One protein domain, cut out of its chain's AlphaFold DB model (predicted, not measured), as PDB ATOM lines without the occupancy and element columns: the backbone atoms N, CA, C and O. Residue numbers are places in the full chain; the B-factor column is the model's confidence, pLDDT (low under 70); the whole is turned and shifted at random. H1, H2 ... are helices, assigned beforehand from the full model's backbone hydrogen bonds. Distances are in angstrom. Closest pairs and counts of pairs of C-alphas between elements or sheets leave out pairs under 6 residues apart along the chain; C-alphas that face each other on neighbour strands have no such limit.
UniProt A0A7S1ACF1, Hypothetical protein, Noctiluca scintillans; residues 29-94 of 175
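What this domain is: This is residues 29 to 94 of the 175 residues of the protein "Hypothetical protein" of Noctiluca scintillans (UniProt A0A7S1ACF1). H2, H3 and H4 fold back and forth as two successive helical hairpins, while H1 packs crosswise on H4; a long loop, residues 54 to 67, leads from H2 to H3. The 66 printed residues include four named helices, H1 to H4 in order, and no named strand: all helix. The whole is compact, with a radius of gyration of the C-alphas of 11.4 A and spans of 31 by 26 by 19 A.

How they stand to each other: H1, residues 29 to 36, touches residues 80 to 84 of H4, residues 79 to 90, about perpendicular at 74 degrees; the closest C-alphas, Glu 31 and Leu 84, are 6.6 A apart. H2, residues 41 to 53, touches H3, residues 68 to 74, with residues 43 to 47 alone, at a shallow tilt of 7 degrees, opposite ways; the closest C-alphas, Phe 43 and Val 70, are 6.1 A apart. H3 touches residues 81 to 85 of H4 at 29 degrees, a shallow tilt, opposite ways; the closest C-alphas, Ser 74 and Arg 82, are 5.2 A apart. In each helix every O i to N i+4 pair is within hydrogen-bond range.

Where its parts are: H1 begins at C-alpha 29 (18.885, 37.209, -34.953). H2 measures 18.7 A and H4 16.2 A, ending at C-alpha 90 (35.373, 31.010, -39.357).

The domain as a whole: The printed part has no cut. The H2 to H3 link is long. Residues 93 to 94 have pLDDT under 70.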
ATOM      1  N   GLN A  29      19.628  35.997 -34.577       83.44
ATOM      2  CA  GLN A  29      18.885  37.209 -34.953       83.44
ATOM      3  C   GLN A  29      19.783  38.310 -35.525       83.44
ATOM      4  O   GLN A  29      19.380  39.003 -36.462       83.44
ATOM      5  N   HIS A  30      20.992  38.482 -34.988       87.56
ATOM      6  CA  HIS A  30      21.871  39.569 -35.409       87.56
ATOM      7  C   HIS A  30      22.382  39.343 -36.842       87.56
ATOM      8  O   HIS A  30      22.359  40.238 -37.681       87.56
ATOM      9  N   GLU A  31      22.717  38.111 -37.176       90.06
ATOM     10  CA  GLU A  31      23.181  37.639 -38.468       90.06
ATOM     11  C   GLU A  31      22.085  37.854 -39.501       90.06
ATOM     12  O   GLU A  31      22.324  38.464 -40.543       90.06
ATOM     13  N   CYS A  32      20.853  37.458 -39.170       90.06
ATOM     14  CA  CYS A  32      19.691  37.724 -40.006       90.06
ATOM     15  C   CYS A  32      19.479  39.227 -40.245       90.06
ATOM     16  O   CYS A  32      19.222  39.623 -41.384       90.06
ATOM     17  N   THR A  33      19.638  40.073 -39.220       91.69
ATOM     18  CA  THR A  33      19.489  41.532 -39.377       91.69
ATOM     19  C   THR A  33      20.540  42.112 -40.324       91.69
ATOM     20  O   THR A  33      20.201  42.881 -41.228       91.69
ATOM     21  N   VAL A  34      21.799  41.680 -40.204       92.62
ATOM     22  CA  VAL A  34      22.886  42.124 -41.086       92.62
ATOM     23  C   VAL A  34      22.677  41.599 -42.509       92.62
ATOM     24  O   VAL A  34      22.837  42.366 -43.457       92.62
ATOM     25  N   ILE A  35      22.241  40.348 -42.689       92.62
ATOM     26  CA  ILE A  35      21.951  39.768 -44.013       92.62
ATOM     27  C   ILE A  35      20.808  40.515 -44.720       92.62
ATOM     28  O   ILE A  35      20.852  40.713 -45.935       92.62
ATOM     29  N   GLN A  36      19.783  40.939 -43.978       92.31
ATOM     30  CA  GLN A  36      18.651  41.703 -44.519       92.31
ATOM     31  C   GLN A  36      18.978  43.183 -44.756       92.31
ATOM     32  O   GLN A  36      18.264  43.859 -45.507       92.31
ATOM     33  N   SER A  37      20.056  43.690 -44.150       93.88
ATOM     34  CA  SER A  37      20.458  45.089 -44.256       93.88
ATOM     35  C   SER A  37      20.765  45.503 -45.700       93.88
ATOM     36  O   SER A  37      21.284  44.740 -46.522       93.88
ATOM     37  N   ALA A  38      20.501  46.773 -46.018       92.31
ATOM     38  CA  ALA A  38      20.867  47.341 -47.314       92.31
ATOM     39  C   ALA A  38      22.391  47.348 -47.542       92.31
ATOM     40  O   ALA A  38      22.835  47.262 -48.686       92.31
ATOM     41  N   ALA A  39      23.177  47.393 -46.460       90.81
ATOM     42  CA  ALA A  39      24.635  47.375 -46.503       90.81
ATOM     43  C   ALA A  39      25.199  46.042 -47.018       90.81
ATOM     44  O   ALA A  39      26.248  46.036 -47.656       90.81
ATOM     45  N   PHE A  40      24.500  44.922 -46.793       92.44
ATOM     46  CA  PHE A  40      24.953  43.599 -47.230       92.44
ATOM     47  C   PHE A  40      24.547  43.246 -48.673       92.44
ATOM     48  O   PHE A  40      25.200  42.436 -49.332       92.44
ATOM     49  N   ARG A  41      23.521  43.910 -49.223       91.94
ATOM     50  CA  ARG A  41      23.050  43.716 -50.610       91.94
ATOM     51  C   ARG A  41      24.142  43.757 -51.695       91.94
ATOM     52  O   ARG A  41      24.105  42.869 -52.546       91.94
ATOM     53  N   PRO A  42      25.093  44.716 -51.716       91.75
ATOM     54  CA  PRO A  42      26.150  44.732 -52.732       91.75
ATOM     55  C   PRO A  42      27.072  43.501 -52.655       91.75
ATOM     56  O   PRO A  42      27.523  42.995 -53.682       91.75
ATOM     57  N   PHE A  43      27.298  42.964 -51.453       92.06
ATOM     58  CA  PHE A  43      28.095  41.753 -51.250       92.06
ATOM     59  C   PHE A  43      27.354  40.511 -51.748       92.06
ATOM     60  O   PHE A  43      27.949  39.678 -52.424       92.06
ATOM     61  N   LEU A  44      26.038  40.433 -51.512       91.38
ATOM     62  CA  LEU A  44      25.184  39.380 -52.072       91.38
ATOM     63  C   LEU A  44      25.185  39.393 -53.606       91.38
ATOM     64  O   LEU A  44      25.221  38.334 -54.229       91.38
ATOM     65  N   THR A  45      25.151  40.576 -54.231       92.38
ATOM     66  CA  THR A  45      25.219  40.675 -55.698       92.38
ATOM     67  C   THR A  45      26.573  40.238 -56.241       92.38
ATOM     68  O   THR A  45      26.604  39.475 -57.201       92.38
ATOM     69  N   ALA A  46      27.675  40.656 -55.611       90.88
ATOM     70  CA  ALA A  46      29.016  40.235 -56.013       90.88
ATOM     71  C   ALA A  46      29.192  38.716 -55.860       90.88
ATOM     72  O   ALA A  46      29.671  38.043 -56.770       90.88
ATOM     73  N   TRP A  47      28.706  38.148 -54.755       91.38
ATOM     74  CA  TRP A  47      28.727  36.703 -54.532       91.38
ATOM     75  C   TRP A  47      27.901  35.950 -55.584       91.38
ATOM     76  O   TRP A  47      28.381  34.988 -56.185       91.38
ATOM     77  N   ALA A  48      26.687  36.418 -55.882       89.75
ATOM     78  CA  ALA A  48      25.845  35.820 -56.915       89.75
ATOM     79  C   ALA A  48      26.517  35.834 -58.301       89.75
ATOM     80  O   ALA A  48      26.358  34.885 -59.068       89.75
ATOM     81  N   GLU A  49      27.298  36.868 -58.626       90.25
ATOM     82  CA  GLU A  49      28.066  36.920 -59.874       90.25
ATOM     83  C   GLU A  49      29.182  35.875 -59.924       90.25
ATOM     84  O   GLU A  49      29.371  35.245 -60.967       90.25
ATOM     85  N   VAL A  50      29.880  35.636 -58.812       90.62
ATOM     86  CA  VAL A  50      30.893  34.572 -58.722       90.62
ATOM     87  C   VAL A  50      30.255  33.193 -58.899       90.62
ATOM     88  O   VAL A  50      30.771  32.373 -59.658       90.62
ATOM     89  N   LEU A  51      29.103  32.945 -58.275       87.00
ATOM     90  CA  LEU A  51      28.394  31.666 -58.410       87.00
ATOM     91  C   LEU A  51      27.891  31.426 -59.835       87.00
ATOM     92  O   LEU A  51      28.009  30.320 -60.356       87.00
ATOM     93  N   LEU A  52      27.403  32.475 -60.503       86.31
ATOM     94  CA  LEU A  52      27.011  32.389 -61.909       86.31
ATOM     95  C   LEU A  52      28.193  32.027 -62.818       86.31
ATOM     96  O   LEU A  52      28.006  31.253 -63.754       86.31
ATOM     97  N   LYS A  53      29.400  32.543 -62.542       87.19
ATOM     98  CA  LYS A  53      30.622  32.152 -63.271       87.19
ATOM     99  C   LYS A  53      30.981  30.680 -63.032       87.19
ATOM    100  O   LYS A  53      31.421  30.017 -63.964       87.19
ATOM    101  N   LYS A  54      30.761  30.169 -61.816       84.38
ATOM    102  CA  LYS A  54      30.988  28.760 -61.441       84.38
ATOM    103  C   LYS A  54      29.886  27.802 -61.917       84.38
ATOM    104  O   LYS A  54      30.023  26.598 -61.739       84.38
ATOM    105  N   SER A  55      28.813  28.303 -62.538       79.25
ATOM    106  CA  SER A  55      27.602  27.546 -62.909       79.25
ATOM    107  C   SER A  55      26.834  26.922 -61.731       79.25
ATOM    108  O   SER A  55      25.998  26.042 -61.922       79.25
ATOM    109  N   GLU A  56      27.056  27.425 -60.517       80.12
ATOM    110  CA  GLU A  56      26.388  26.950 -59.307       80.12
ATOM    111  C   GLU A  56      25.102  27.743 -59.023       80.12
ATOM    112  O   GLU A  56      25.009  28.964 -59.204       80.12
ATOM    113  N   GLY A  57      24.071  27.034 -58.561       74.81
ATOM    114  CA  GLY A  57      22.816  27.638 -58.130       74.81
ATOM    115  C   GLY A  57      22.979  28.363 -56.794       74.81
ATOM    116  O   GLY A  57      23.540  27.814 -55.851       74.81
ATOM    117  N   GLY A  58      22.401  29.561 -56.653       73.81
ATOM    118  CA  GLY A  58      22.392  30.269 -55.360       73.81
ATOM    119  C   GLY A  58      21.715  29.478 -54.226       73.81
ATOM    120  O   GLY A  58      21.996  29.717 -53.058       73.81
ATOM    121  N   ALA A  59      20.859  28.506 -54.563       73.69
ATOM    122  CA  ALA A  59      20.205  27.613 -53.604       73.69
ATOM    123  C   ALA A  59      21.118  26.491 -53.073       73.69
ATOM    124  O   ALA A  59      20.906  26.018 -51.958       73.69
ATOM    125  N   THR A  60      22.115  26.065 -53.856       78.06
ATOM    126  CA  THR A  60      23.049  24.981 -53.505       78.06
ATOM    127  C   THR A  60      24.348  25.493 -52.893       78.06
ATOM    128  O   THR A  60      25.151  24.686 -52.438       78.06
ATOM    129  N   ALA A  61      24.555  26.813 -52.867       80.25
ATOM    130  CA  ALA A  61      25.746  27.422 -52.294       80.25
ATOM    131  C   ALA A  61      25.880  27.088 -50.799       80.25
ATOM    132  O   ALA A  61      24.911  27.173 -50.030       80.25
ATOM    133  N   ASP A  62      27.095  26.715 -50.398       83.31
ATOM    134  CA  ASP A  62      27.460  26.566 -48.994       83.31
ATOM    135  C   ASP A  62      27.567  27.965 -48.352       83.31
ATOM    136  O   ASP A  62      28.329  28.801 -48.847       83.31
ATOM    137  N   PRO A  63      26.830  28.252 -47.260       83.69
ATOM    138  CA  PRO A  63      26.952  29.503 -46.511       83.69
ATOM    139  C   PRO A  63      28.379  29.853 -46.071       83.69
ATOM    140  O   PRO A  63      28.672  31.026 -45.853       83.69
ATOM    141  N   HIS A  64      29.253  28.857 -45.922       86.38
ATOM    142  CA  HIS A  64      30.625  29.051 -45.458       86.38
ATOM    143  C   HIS A  64      31.667  29.182 -46.579       86.38
ATOM    144  O   HIS A  64      32.816  29.533 -46.295       86.38
ATOM    145  N   ASP A  65      31.300  28.919 -47.836       88.38
ATOM    146  CA  ASP A  65      32.194  29.091 -48.988       88.38
ATOM    147  C   ASP A  65      32.079  30.515 -49.550       88.38
ATOM    148  O   ASP A  65      31.472  30.774 -50.593       88.38
ATOM    149  N   VAL A  66      32.614  31.478 -48.795       88.75
ATOM    150  CA  VAL A  66      32.589  32.895 -49.176       88.75
ATOM    151  C   VAL A  66      33.702  33.184 -50.194       88.75
ATOM    152  O   VAL A  66      34.868  32.946 -49.882       88.75
ATOM    153  N   PRO A  67      33.401  33.761 -51.374       90.62
ATOM    154  CA  PRO A  67      34.413  34.099 -52.367       90.62
ATOM    155  C   PRO A  67      35.445  35.108 -51.856       90.62
ATOM    156  O   PRO A  67      35.085  36.098 -51.215       90.62
ATOM    157  N   ASP A  68      36.707  34.938 -52.257       88.75
ATOM    158  CA  ASP A  68      37.810  35.836 -51.884       88.75
ATOM    159  C   ASP A  68      37.546  37.301 -52.260       88.75
ATOM    160  O   ASP A  68      37.917  38.215 -51.525       88.75
ATOM    161  N   GLU A  69      36.845  37.536 -53.375       88.81
ATOM    162  CA  GLU A  69      36.425  38.872 -53.820       88.81
ATOM    163  C   GLU A  69      35.535  39.562 -52.770       88.81
ATOM    164  O   GLU A  69      35.710  40.743 -52.456       88.81
ATOM    165  N   VAL A  70      34.612  38.805 -52.172       89.56
ATOM    166  CA  VAL A  70      33.687  39.287 -51.138       89.56
ATOM    167  C   VAL A  70      34.435  39.507 -49.822       89.56
ATOM    168  O   VAL A  70      34.224  40.518 -49.148       89.56
ATOM    169  N   VAL A  71      35.367  38.611 -49.478       90.62
ATOM    170  CA  VAL A  71      36.224  38.747 -48.291       90.62
ATOM    171  C   VAL A  71      37.114  39.987 -48.395       90.62
ATOM    172  O   VAL A  71      37.197  40.766 -47.443       90.62
ATOM    173  N   ALA A  72      37.737  40.229 -49.547       90.06
ATOM    174  CA  ALA A  72      38.538  41.424 -49.787       90.06
ATOM    175  C   ALA A  72      37.694  42.706 -49.689       90.06
ATOM    176  O   ALA A  72      38.078  43.631 -48.968       90.06
ATOM    177  N   ALA A  73      36.519  42.732 -50.328       89.31
ATOM    178  CA  ALA A  73      35.609  43.877 -50.299       89.31
ATOM    179  C   ALA A  73      35.063  44.176 -48.887       89.31
ATOM    180  O   ALA A  73      34.796  45.329 -48.544       89.31
ATOM    181  N   SER A  74      34.922  43.156 -48.035       88.88
ATOM    182  CA  SER A  74      34.426  43.319 -46.661       88.88
ATOM    183  C   SER A  74      35.362  44.139 -45.759       88.88
ATOM    184  O   SER A  74      34.923  44.720 -44.763       88.88
ATOM    185  N   LYS A  75      36.658  44.236 -46.098       89.12
ATOM    186  CA  LYS A  75      37.645  44.972 -45.290       89.12
ATOM    187  C   LYS A  75      37.311  46.462 -45.205       89.12
ATOM    188  O   LYS A  75      37.464  47.049 -44.136       89.12
ATOM    189  N   SER A  76      36.789  47.041 -46.285       88.38
ATOM    190  CA  SER A  76      36.337  48.437 -46.353       88.38
ATOM    191  C   SER A  76      34.867  48.638 -45.964       88.38
ATOM    192  O   SER A  76      34.387  49.767 -45.969       88.38
ATOM    193  N   ALA A  77      34.138  47.567 -45.637       90.12
ATOM    194  CA  ALA A  77      32.719  47.629 -45.297       90.12
ATOM    195  C   ALA A  77      32.469  48.114 -43.858       90.12
ATOM    196  O   ALA A  77      33.406  48.299 -43.069       90.12
ATOM    197  N   SER A  78      31.186  48.272 -43.508       91.56
ATOM    198  CA  SER A  78      30.746  48.536 -42.136       91.56
ATOM    199  C   SER A  78      31.213  47.437 -41.173       91.56
ATOM    200  O   SER A  78      31.471  46.298 -41.571       91.56
ATOM    201  N   ALA A  79      31.331  47.782 -39.888       92.00
ATOM    202  CA  ALA A  79      31.807  46.856 -38.862       92.00
ATOM    203  C   ALA A  79      30.961  45.572 -38.796       92.00
ATOM    204  O   ALA A  79      31.521  44.483 -38.710       92.00
ATOM    205  N   GLU A  80      29.639  45.702 -38.925       92.25
ATOM    206  CA  GLU A  80      28.678  44.591 -38.916       92.25
ATOM    207  C   GLU A  80      28.869  43.639 -40.101       92.25
ATOM    208  O   GLU A  80      28.950  42.426 -39.920       92.25
ATOM    209  N   VAL A  81      29.020  44.173 -41.318       91.75
ATOM    210  CA  VAL A  81      29.261  43.356 -42.517       91.75
ATOM    211  C   VAL A  81      30.607  42.644 -42.415       91.75
ATOM    212  O   VAL A  81      30.717  41.461 -42.727       91.75
ATOM    213  N   ARG A  82      31.640  43.345 -41.937       93.75
ATOM    214  CA  ARG A  82      32.971  42.763 -41.742       93.75
ATOM    215  C   ARG A  82      32.954  41.650 -40.696       93.75
ATOM    216  O   ARG A  82      33.629  40.638 -40.874       93.75
ATOM    217  N   TRP A  83      32.202  41.837 -39.616       92.94
ATOM    218  CA  TRP A  83      31.988  40.818 -38.596       92.94
ATOM    219  C   TRP A  83      31.262  39.598 -39.170       92.94
ATOM    220  O   TRP A  83      31.762  38.484 -39.020       92.94
ATOM    221  N   LEU A  84      30.164  39.802 -39.905       92.12
ATOM    222  CA  LEU A  84      29.399  38.715 -40.516       92.12
ATOM    223  C   LEU A  84      30.269  37.901 -41.481       92.12
ATOM    224  O   LEU A  84      30.298  36.680 -41.395       92.12
ATOM    225  N   VAL A  85      31.031  38.560 -42.358       92.31
ATOM    226  CA  VAL A  85      31.920  37.868 -43.307       92.31
ATOM    227  C   VAL A  85      33.004  37.072 -42.582       92.31
ATOM    228  O   VAL A  85      33.262  35.928 -42.947       92.31
ATOM    229  N   ARG A  86      33.600  37.616 -41.513       91.44
ATOM    230  CA  ARG A  86      34.547  36.857 -40.678       91.44
ATOM    231  C   ARG A  86      33.897  35.630 -40.046       91.44
ATOM    232  O   ARG A  86      34.531  34.582 -40.012       91.44
ATOM    233  N   ARG A  87      32.650  35.748 -39.586       89.12
ATOM    234  CA  ARG A  87      31.897  34.633 -39.000       89.12
ATOM    235  C   ARG A  87      31.513  33.566 -40.027       89.12
ATOM    236  O   ARG A  87      31.552  32.382 -39.723       89.12
ATOM    237  N   LEU A  88      31.183  33.958 -41.256       89.31
ATOM    238  CA  LEU A  88      30.948  33.003 -42.342       89.31
ATOM    239  C   LEU A  88      32.219  32.190 -42.637       89.31
ATOM    240  O   LEU A  88      32.151  30.966 -42.750       89.31
ATOM    241  N   VAL A  89      33.375  32.862 -42.680       90.88
ATOM    242  CA  VAL A  89      34.688  32.252 -42.949       90.88
ATOM    243  C   VAL A  89      35.196  31.400 -41.783       90.88
ATOM    244  O   VAL A  89      35.865  30.397 -42.023       90.88
ATOM    245  N   SER A  90      34.886  31.752 -40.530       87.44
ATOM    246  CA  SER A  90      35.373  31.010 -39.357       87.44
ATOM    247  C   SER A  90      34.826  29.585 -39.272       87.44
ATOM    248  O   SER A  90      35.397  28.770 -38.550       87.44
ATOM    249  N   ARG A  91      33.747  29.270 -40.010       84.06
ATOM    250  CA  ARG A  91      33.055  27.967 -39.970       84.06
ATOM    251  C   ARG A  91      32.673  27.541 -38.556       84.06
ATOM    252  O   ARG A  91      32.487  26.353 -38.290       84.06
ATOM    253  N   GLU A  92      32.564  28.505 -37.645       78.62
ATOM    254  CA  GLU A  92      32.079  28.238 -36.305       78.62
ATOM    255  C   GLU A  92      30.696  27.619 -36.415       78.62
ATOM    256  O   GLU A  92      29.879  28.029 -37.248       78.62
ATOM    257  N   ALA A  93      30.460  26.598 -35.591       66.69
ATOM    258  CA  ALA A  93      29.188  25.913 -35.569       66.69
ATOM    259  C   ALA A  93      28.089  26.958 -35.356       66.69
ATOM    260  O   ALA A  93      27.994  27.578 -34.293       66.69
ATOM    261  N   MET A  94      27.271  27.155 -36.392       68.94
ATOM    262  CA  MET A  94      26.014  27.881 -36.271       68.94
ATOM    263  C   MET A  94      25.298  27.293 -35.067       68.94
ATOM    264  O   MET A  94      25.258  26.063 -34.938       68.94
TER     265      MET A  94